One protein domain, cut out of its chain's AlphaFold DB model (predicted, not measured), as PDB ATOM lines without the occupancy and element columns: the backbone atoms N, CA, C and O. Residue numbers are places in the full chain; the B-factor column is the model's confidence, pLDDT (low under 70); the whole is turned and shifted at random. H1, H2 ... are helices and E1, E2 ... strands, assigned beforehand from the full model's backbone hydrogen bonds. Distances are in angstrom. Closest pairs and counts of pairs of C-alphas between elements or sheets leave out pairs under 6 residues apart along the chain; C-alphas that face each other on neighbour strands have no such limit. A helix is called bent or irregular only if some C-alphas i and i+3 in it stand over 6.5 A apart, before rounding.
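What this domain is: This is residues 361 to 428 of the 428 residues of the protein "Leucine rich repeat containing protein" of Euroglyphus maynei (UniProt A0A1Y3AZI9). Two short parallel strands, E1 and E2, make a narrow ribbon at one end of the domain, while the helices H1 and H2 pack on each other at a steep angle away from it, H1 being the element nearest the middle. Near H2, the short strand E3 pairs with residues 379 to 380, at the end of the domain far from the ribbon. The printed part has 68 residues, with two named helices and three named strands in the order E1, H1, E2, E3, H2; its class is mixed, helices and strands, with under half of the residues in named elements. The whole is compact, with a radius of gyration of the C-alphas of 12.3 A and spans of 37 by 25 by 14 A.

How they stand to each other: The sheet has two strands, E1, residues 369 to 373, and E2, residues 396 to 399, which are parallel neighbours with 18 degrees between their directions. C-alphas 371 and 398 face each other at 4.7 A. N 370 and O 396, and N 398 and O 370, are within hydrogen-bond range, each pair at 2.8 A. With H1, residues 383 to 389, between them in the chain, E1 and E2 form a strand-helix-strand unit, two parallel neighbour strands joined through a helix, and its crossover is right-handed. H1 touches H2, residues 416 to 427, and the closest C-alphas, those of Thr 386 and Leu 420, are 5.7 A apart. Their lines stand at a steep tilt of 54 degrees, opposite ways. E3, residues 405 to 407, pairs with no named strand, but residues 379 to 380 pair with it, parallel. The closest C-alphas of E3 and H2, those of Cys 405 and Leu 416, are 5.3 A apart. E1 is apart from E3 and from H2, and E2 is apart from H2. In H2 every O i to N i+4 pair is within hydrogen-bond range; in H1 0 of 3 are, and 3 of 4 O i to N i+3 pairs are.

Where its parts are: E1 begins at C-alpha 369, at (151.364, 102.332, 139.308), and is 13.3 A long. E2 is 9.9 A long and E3 5.6 A. H1, 10.8 A long, is irregular: C-alphas 384 and 387 are 7.3 A apart. H2 is the longest helix at 15.8 A, from C-alpha 416 at (145.553, 121.062, 139.632) to C-alpha 427 at (144.058, 127.243, 154.140).

The domain as a whole: The two C-alphas farthest apart, those of Pro 366 and Ile 409, are 37.6 A apart. The printed part has no cut and ends at Cys 428, the chain's last residue. The link from E2 to E3 is tight, the other three are short, and no link is long. The mean pLDDT of the printed part is 90.1, and residues 391 to 393 are under 70.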
ATOM      1  N   LEU A 361     140.832 107.804 146.285       90.19
ATOM      2  CA  LEU A 361     141.217 106.580 145.592       90.19
ATOM      3  C   LEU A 361     142.278 105.843 146.428       90.19
ATOM      4  O   LEU A 361     143.401 106.352 146.543       90.19
ATOM      5  N   PRO A 362     141.955 104.661 146.988       88.00
ATOM      6  CA  PRO A 362     142.919 103.842 147.715       88.00
ATOM      7  C   PRO A 362     144.101 103.399 146.848       88.00
ATOM      8  O   PRO A 362     144.020 103.363 145.619       88.00
ATOM      9  N   SER A 363     145.202 103.027 147.505       86.25
ATOM     10  CA  SER A 363     146.353 102.399 146.852       86.25
ATOM     11  C   SER A 363     145.964 101.061 146.220       86.25
ATOM     12  O   SER A 363     145.278 100.265 146.857       86.25
ATOM     13  N   ALA A 364     146.478 100.783 145.020       84.69
ATOM     14  CA  ALA A 364     146.351  99.482 144.353       84.69
ATOM     15  C   ALA A 364     147.334  98.415 144.883       84.69
ATOM     16  O   ALA A 364     147.463  97.342 144.296       84.69
ATOM     17  N   GLY A 365     148.064  98.719 145.961       84.88
ATOM     18  CA  GLY A 365     149.040  97.833 146.587       84.88
ATOM     19  C   GLY A 365     150.503  98.108 146.198       84.88
ATOM     20  O   GLY A 365     150.790  98.970 145.362       84.88
ATOM     21  N   PRO A 366     151.441  97.374 146.828       82.12
ATOM     22  CA  PRO A 366     152.875  97.635 146.760       82.12
ATOM     23  C   PRO A 366     153.457  97.519 145.354       82.12
ATOM     24  O   PRO A 366     153.372  96.475 144.708       82.12
ATOM     25  N   GLY A 367     154.111  98.593 144.903       82.06
ATOM     26  CA  GLY A 367     154.826  98.650 143.626       82.06
ATOM     27  C   GLY A 367     153.924  98.774 142.396       82.06
ATOM     28  O   GLY A 367     154.418  98.648 141.275       82.06
ATOM     29  N   VAL A 368     152.625  99.025 142.581       86.75
ATOM     30  CA  VAL A 368     151.663  99.207 141.487       86.75
ATOM     31  C   VAL A 368     151.576 100.689 141.112       86.75
ATOM     32  O   VAL A 368     151.441 101.555 141.976       86.75
ATOM     33  N   ALA A 369     151.650 100.995 139.817       87.56
ATOM     34  CA  ALA A 369     151.364 102.332 139.308       87.56
ATOM     35  C   ALA A 369     149.853 102.491 139.079       87.56
ATOM     36  O   ALA A 369     149.233 101.631 138.452       87.56
ATOM     37  N   GLN A 370     149.280 103.584 139.582       90.88
ATOM     38  CA  GLN A 370     147.901 103.996 139.346       90.88
ATOM     39  C   GLN A 370     147.878 105.191 138.390       90.88
ATOM     40  O   GLN A 370     148.355 106.269 138.742       90.88
ATOM     41  N   VAL A 371     147.333 105.002 137.193       94.19
ATOM     42  CA  VAL A 371     147.198 106.014 136.144       94.19
ATOM     43  C   VAL A 371     145.830 106.685 136.236       94.19
ATOM     44  O   VAL A 371     144.803 106.009 136.262       94.19
ATOM     45  N   LEU A 372     145.820 108.017 136.263       95.31
ATOM     46  CA  LEU A 372     144.619 108.847 136.255       95.31
ATOM     47  C   LEU A 372     144.629 109.789 135.051       95.31
ATOM     48  O   LEU A 372     145.640 110.442 134.794       95.31
ATOM     49  N   GLN A 373     143.488 109.906 134.377       97.62
ATOM     50  CA  GLN A 373     143.201 111.010 133.454       97.62
ATOM     51  C   GLN A 373     142.063 111.842 134.025       97.62
ATOM     52  O   GLN A 373     140.963 111.330 134.238       97.62
ATOM     53  N   LEU A 374     142.350 113.103 134.332       97.50
ATOM     54  CA  LEU A 374     141.462 114.024 135.041       97.50
ATOM     55  C   LEU A 374     141.228 115.332 134.268       97.50
ATOM     56  O   LEU A 374     140.560 116.227 134.782       97.50
ATOM     57  N   GLY A 375     141.793 115.489 133.075       97.62
ATOM     58  CA  GLY A 375     141.699 116.686 132.242       97.62
ATOM     59  C   GLY A 375     140.257 117.080 131.928       97.62
ATOM     60  O   GLY A 375     139.332 116.284 132.089       97.62
ATOM     61  N   GLU A 376     140.051 118.325 131.499       97.75
ATOM     62  CA  GLU A 376     138.737 118.799 131.036       97.75
ATOM     63  C   GLU A 376     137.587 118.506 132.021       97.75
ATOM     64  O   GLU A 376     136.528 117.986 131.671       97.75
ATOM     65  N   ASN A 377     137.817 118.823 133.296       98.62
ATOM     66  CA  ASN A 377     136.817 118.787 134.357       98.62
ATOM     67  C   ASN A 377     136.876 120.094 135.165       98.62
ATOM     68  O   ASN A 377     137.970 120.625 135.385       98.62
ATOM     69  N   PRO A 378     135.734 120.612 135.651       97.88
ATOM     70  CA  PRO A 378     135.668 121.856 136.410       97.88
ATOM     71  C   PRO A 378     136.105 121.671 137.876       97.88
ATOM     72  O   PRO A 378     135.311 121.859 138.803       97.88
ATOM     73  N   TRP A 379     137.364 121.292 138.110       97.88
ATOM     74  CA  TRP A 379     137.851 120.936 139.446       97.88
ATOM     75  C   TRP A 379     137.756 122.089 140.450       97.88
ATOM     76  O   TRP A 379     138.220 123.207 140.217       97.88
ATOM     77  N   ASP A 380     137.203 121.778 141.617       96.62
ATOM     78  CA  ASP A 380     137.174 122.622 142.802       96.62
ATOM     79  C   ASP A 380     138.380 122.314 143.692       96.62
ATOM     80  O   ASP A 380     138.383 121.407 144.531       96.62
ATOM     81  N   CYS A 381     139.432 123.101 143.501       95.88
ATOM     82  CA  CYS A 381     140.701 123.026 144.205       95.88
ATOM     83  C   CYS A 381     140.606 123.614 145.617       95.88
ATOM     84  O   CYS A 381     141.308 124.560 145.968       95.88
ATOM     85  N   ARG A 382     139.734 123.051 146.454       93.44
ATOM     86  CA  ARG A 382     139.660 123.320 147.900       93.44
ATOM     87  C   ARG A 382     140.200 122.139 148.709       93.44
ATOM     88  O   ARG A 382     140.582 121.110 148.158       93.44
ATOM     89  N   CYS A 383     140.200 122.264 150.042       93.12
ATOM     90  CA  CYS A 383     140.791 121.271 150.950       93.12
ATOM     91  C   CYS A 383     140.323 119.829 150.706       93.12
ATOM     92  O   CYS A 383     141.109 118.900 150.868       93.12
ATOM     93  N   ARG A 384     139.082 119.627 150.240       91.94
ATOM     94  CA  ARG A 384     138.527 118.294 149.951       91.94
ATOM     95  C   ARG A 384     139.280 117.513 148.874       91.94
ATOM     96  O   ARG A 384     139.207 116.293 148.888       91.94
ATOM     97  N   LEU A 385     139.981 118.191 147.968       93.81
ATOM     98  CA  LEU A 385     140.697 117.561 146.858       93.81
ATOM     99  C   LEU A 385     142.212 117.453 147.120       93.81
ATOM    100  O   LEU A 385     142.954 116.905 146.311       93.81
ATOM    101  N   THR A 386     142.692 117.942 148.270       91.88
ATOM    102  CA  THR A 386     144.131 117.969 148.595       91.88
ATOM    103  C   THR A 386     144.755 116.589 148.780       91.88
ATOM    104  O   THR A 386     145.973 116.475 148.657       91.88
ATOM    105  N   TRP A 387     143.950 115.541 148.988       90.06
ATOM    106  CA  TRP A 387     144.418 114.152 149.030       90.06
ATOM    107  C   TRP A 387     145.108 113.725 147.723       90.06
ATOM    108  O   TRP A 387     145.954 112.838 147.747       90.06
ATOM    109  N   ILE A 388     144.814 114.374 146.586       89.75
ATOM    110  CA  ILE A 388     145.498 114.110 145.308       89.75
ATOM    111  C   ILE A 388     147.008 114.371 145.413       89.75
ATOM    112  O   ILE A 388     147.789 113.702 144.742       89.75
ATOM    113  N   LEU A 389     147.423 115.306 146.277       87.38
ATOM    114  CA  LEU A 389     148.835 115.601 146.543       87.38
ATOM    115  C   LEU A 389     149.525 114.542 147.407       87.38
ATOM    116  O   LEU A 389     150.740 114.600 147.587       87.38
ATOM    117  N   GLU A 390     148.757 113.647 148.020       81.94
ATOM    118  CA  GLU A 390     149.270 112.643 148.937       81.94
ATOM    119  C   GLU A 390     149.569 111.379 148.143       81.94
ATOM    120  O   GLU A 390     148.668 110.727 147.607       81.94
ATOM    121  N   GLU A 391     150.859 111.054 148.044       69.56
ATOM    122  CA  GLU A 391     151.285 109.791 147.460       69.56
ATOM    123  C   GLU A 391     150.804 108.645 148.364       69.56
ATOM    124  O   GLU A 391     151.046 108.670 149.578       69.56
ATOM    125  N   PRO A 392     150.105 107.648 147.808       68.12
ATOM    126  CA  PRO A 392     149.751 106.449 148.553       68.12
ATOM    127  C   PRO A 392     151.021 105.746 149.059       68.12
ATOM    128  O   PRO A 392     152.014 105.669 148.346       68.12
ATOM    129  N   MET A 393     150.993 105.221 150.291       62.19
ATOM    130  CA  MET A 393     152.195 104.701 150.971       62.19
ATOM    131  C   MET A 393     152.972 103.639 150.176       62.19
ATOM    132  O   MET A 393     154.192 103.578 150.297       62.19
ATOM    133  N   ASP A 394     152.275 102.854 149.347       75.31
ATOM    134  CA  ASP A 394     152.824 101.684 148.662       75.31
ATOM    135  C   ASP A 394     152.626 101.706 147.126       75.31
ATOM    136  O   ASP A 394     153.097 100.801 146.437       75.31
ATOM    137  N   SER A 395     151.993 102.737 146.548       75.94
ATOM    138  CA  SER A 395     151.772 102.848 145.090       75.94
ATOM    139  C   SER A 395     152.300 104.162 144.509       75.94
ATOM    140  O   SER A 395     152.632 105.093 145.235       75.94
ATOM    141  N   VAL A 396     152.412 104.232 143.180       81.31
ATOM    142  CA  VAL A 396     152.788 105.463 142.460       81.31
ATOM    143  C   VAL A 396     151.561 106.011 141.754       81.31
ATOM    144  O   VAL A 396     150.977 105.289 140.946       81.31
ATOM    145  N   ARG A 397     151.181 107.269 141.998       87.50
ATOM    146  CA  ARG A 397     150.089 107.910 141.250       87.50
ATOM    147  C   ARG A 397     150.639 108.704 140.063       87.50
ATOM    148  O   ARG A 397     151.446 109.612 140.224       87.50
ATOM    149  N   LEU A 398     150.189 108.364 138.860       86.62
ATOM    150  CA  LEU A 398     150.572 109.007 137.605       86.62
ATOM    151  C   LEU A 398     149.349 109.695 137.010       86.62
ATOM    152  O   LEU A 398     148.420 109.027 136.574       86.62
ATOM    153  N   ILE A 399     149.344 111.025 136.976       89.69
ATOM    154  CA  ILE A 399     148.339 111.772 136.215       89.69
ATOM    155  C   ILE A 399     148.912 111.981 134.816       89.69
ATOM    156  O   ILE A 399     149.962 112.608 134.681       89.69
ATOM    157  N   SER A 400     148.294 111.367 133.806       88.62
ATOM    158  CA  SER A 400     148.829 111.346 132.435       88.62
ATOM    159  C   SER A 400     148.407 112.551 131.590       88.62
ATOM    160  O   SER A 400     148.868 112.687 130.460       88.62
ATOM    161  N   ASP A 401     147.589 113.443 132.151       93.56
ATOM    162  CA  ASP A 401     147.158 114.712 131.570       93.56
ATOM    163  C   ASP A 401     147.424 115.914 132.504       93.56
ATOM    164  O   ASP A 401     147.995 115.780 133.588       93.56
ATOM    165  N   GLU A 402     147.048 117.123 132.066       94.88
ATOM    166  CA  GLU A 402     147.225 118.370 132.825       94.88
ATOM    167  C   GLU A 402     145.880 118.940 133.321       94.88
ATOM    168  O   GLU A 402     145.398 119.946 132.789       94.88
ATOM    169  N   PRO A 403     145.250 118.352 134.358       97.06
ATOM    170  CA  PRO A 403     144.010 118.885 134.909       97.06
ATOM    171  C   PRO A 403     144.223 120.294 135.467       97.06
ATOM    172  O   PRO A 403     145.286 120.616 136.010       97.06
ATOM    173  N   ARG A 404     143.196 121.141 135.371       97.25
ATOM    174  CA  ARG A 404     143.232 122.540 135.822       97.25
ATOM    175  C   ARG A 404     142.134 122.827 136.834       97.25
ATOM    176  O   ARG A 404     141.070 122.224 136.799       97.25
ATOM    177  N   CYS A 405     142.410 123.751 137.743       97.56
ATOM    178  CA  CYS A 405     141.416 124.252 138.680       97.56
ATOM    179  C   CYS A 405     140.431 125.173 137.958       97.56
ATOM    180  O   CYS A 405     140.851 126.106 137.273       97.56
ATOM    181  N   GLU A 406     139.140 124.962 138.181       97.81
ATOM    182  CA  GLU A 406     138.088 125.905 137.796       97.81
ATOM    183  C   GLU A 406     137.733 126.815 138.973       97.81
ATOM    184  O   GLU A 406     137.596 128.029 138.833       97.81
ATOM    185  N   THR A 407     137.644 126.235 140.171       95.56
ATOM    186  CA  THR A 407     137.395 126.982 141.404       95.56
ATOM    187  C   THR A 407     138.450 126.663 142.460       95.56
ATOM    188  O   THR A 407     139.075 125.604 142.409       95.56
ATOM    189  N   PRO A 408     138.690 127.567 143.424       93.88
ATOM    190  CA  PRO A 408     138.182 128.942 143.494       93.88
ATOM    191  C   PRO A 408     138.862 129.888 142.476       93.88
ATOM    192  O   PRO A 408     139.930 129.582 141.952       93.88
ATOM    193  N   ILE A 409     138.245 131.049 142.205       92.50
ATOM    194  CA  ILE A 409     138.639 132.012 141.143       92.50
ATOM    195  C   ILE A 409     140.119 132.422 141.213       92.50
ATOM    196  O   ILE A 409     140.784 132.577 140.196       92.50
ATOM    197  N   ASN A 410     140.666 132.564 142.419       90.94
ATOM    198  CA  ASN A 410     142.071 132.906 142.646       90.94
ATOM    199  C   ASN A 410     143.064 131.832 142.161       90.94
ATOM    200  O   ASN A 410     144.247 132.135 142.011       90.94
ATOM    201  N   PHE A 411     142.602 130.607 141.910       91.88
ATOM    202  CA  PHE A 411     143.400 129.512 141.356       91.88
ATOM    203  C   PHE A 411     142.889 129.033 139.992       91.88
ATOM    204  O   PHE A 411     143.417 128.050 139.474       91.88
ATOM    205  N   GLN A 412     141.914 129.721 139.389       94.50
ATOM    206  CA  GLN A 412     141.349 129.344 138.095       94.50
ATOM    207  C   GLN A 412     142.445 129.244 137.018       94.50
ATOM    208  O   GLN A 412     143.390 130.040 136.992       94.50
ATOM    209  N   ASN A 413     142.336 128.239 136.149       94.31
ATOM    210  CA  ASN A 413     143.290 127.886 135.090       94.31
ATOM    211  C   ASN A 413     144.701 127.479 135.550       94.31
ATOM    212  O   ASN A 413     145.532 127.128 134.705       94.31
ATOM    213  N   GLN A 414     145.006 127.472 136.852       95.00
ATOM    214  CA  GLN A 414     146.238 126.853 137.344       95.00
ATOM    215  C   GLN A 414     146.145 125.333 137.196       95.00
ATOM    216  O   GLN A 414     145.076 124.752 137.369       95.00
ATOM    217  N   THR A 415     147.277 124.676 136.933       96.19
ATOM    218  CA  THR A 415     147.363 123.210 137.008       96.19
ATOM    219  C   THR A 415     146.889 122.738 138.382       96.19
ATOM    220  O   THR A 415     147.261 123.353 139.389       96.19
ATOM    221  N   LEU A 416     146.157 121.629 138.428       95.19
ATOM    222  CA  LEU A 416     145.553 121.062 139.632       95.19
ATOM    223  C   LEU A 416     146.562 120.961 140.784       95.19
ATOM    224  O   LEU A 416     146.306 121.464 141.873       95.19
ATOM    225  N   PHE A 417     147.751 120.409 140.524       92.75
ATOM    226  CA  PHE A 417     148.815 120.273 141.523       92.75
ATOM    227  C   PHE A 417     149.227 121.607 142.141       92.75
ATOM    228  O   PHE A 417     149.254 121.745 143.363       92.75
ATOM    229  N   LYS A 418     149.517 122.609 141.307       93.00
ATOM    230  CA  LYS A 418     149.916 123.938 141.779       93.00
ATOM    231  C   LYS A 418     148.796 124.615 142.569       93.00
ATOM    232  O   LYS A 418     149.064 125.179 143.627       93.00
ATOM    233  N   GLY A 419     147.555 124.540 142.083       93.00
ATOM    234  CA  GLY A 419     146.394 125.086 142.788       93.00
ATOM    235  C   GLY A 419     146.217 124.445 144.164       93.00
ATOM    236  O   GLY A 419     146.177 125.147 145.172       93.00
ATOM    237  N   LEU A 420     146.221 123.112 144.230       94.50
ATOM    238  CA  LEU A 420     146.091 122.373 145.486       94.50
ATOM    239  C   LEU A 420     147.256 122.627 146.453       94.50
ATOM    240  O   LEU A 420     147.023 122.721 147.656       94.50
ATOM    241  N   GLN A 421     148.497 122.756 145.968       93.12
ATOM    242  CA  GLN A 421     149.657 123.045 146.824       93.12
ATOM    243  C   GLN A 421     149.526 124.407 147.510       93.12
ATOM    244  O   GLN A 421     149.738 124.509 148.720       93.12
ATOM    245  N   LEU A 422     149.126 125.435 146.757       90.62
ATOM    246  CA  LEU A 422     148.884 126.775 147.294       90.62
ATOM    247  C   LEU A 422     147.742 126.765 148.315       90.62
ATOM    248  O   LEU A 422     147.855 127.370 149.381       90.62
ATOM    249  N   VAL A 423     146.662 126.040 148.017       91.75
ATOM    250  CA  VAL A 423     145.504 125.909 148.909       91.75
ATOM    251  C   VAL A 423     145.892 125.220 150.213       91.75
ATOM    252  O   VAL A 423     145.576 125.738 151.281       91.75
ATOM    253  N   LYS A 424     146.621 124.099 150.139       91.25
ATOM    254  CA  LYS A 424     147.072 123.336 151.313       91.25
ATOM    255  C   LYS A 424     147.966 124.176 152.225       91.25
ATOM    256  O   LYS A 424     147.786 124.150 153.433       91.25
ATOM    257  N   GLN A 425     148.887 124.957 151.661       88.25
ATOM    258  CA  GLN A 425     149.781 125.823 152.440       88.25
ATOM    259  C   GLN A 425     149.063 127.006 153.100       88.25
ATOM    260  O   GLN A 425     149.491 127.468 154.154       88.25
ATOM    261  N   THR A 426     148.005 127.514 152.466       84.44
ATOM    262  CA  THR A 426     147.361 128.762 152.891       84.44
ATOM    263  C   THR A 426     146.133 128.519 153.777       84.44
ATOM    264  O   THR A 426     145.820 129.374 154.603       84.44
ATOM    265  N   PHE A 427     145.423 127.390 153.617       85.75
ATOM    266  CA  PHE A 427     144.058 127.243 154.140       85.75
ATOM    267  C   PHE A 427     143.683 125.913 154.841       85.75
ATOM    268  O   PHE A 427     142.624 125.923 155.467       85.75
ATOM    269  N   CYS A 428     144.429 124.797 154.738       85.25
ATOM    270  CA  CYS A 428     143.904 123.450 155.099       85.25
ATOM    271  C   CYS A 428     144.469 122.774 156.373       85.25
ATOM    272  O   CYS A 428     145.704 122.724 156.513       85.25
TER     273      CYS A 428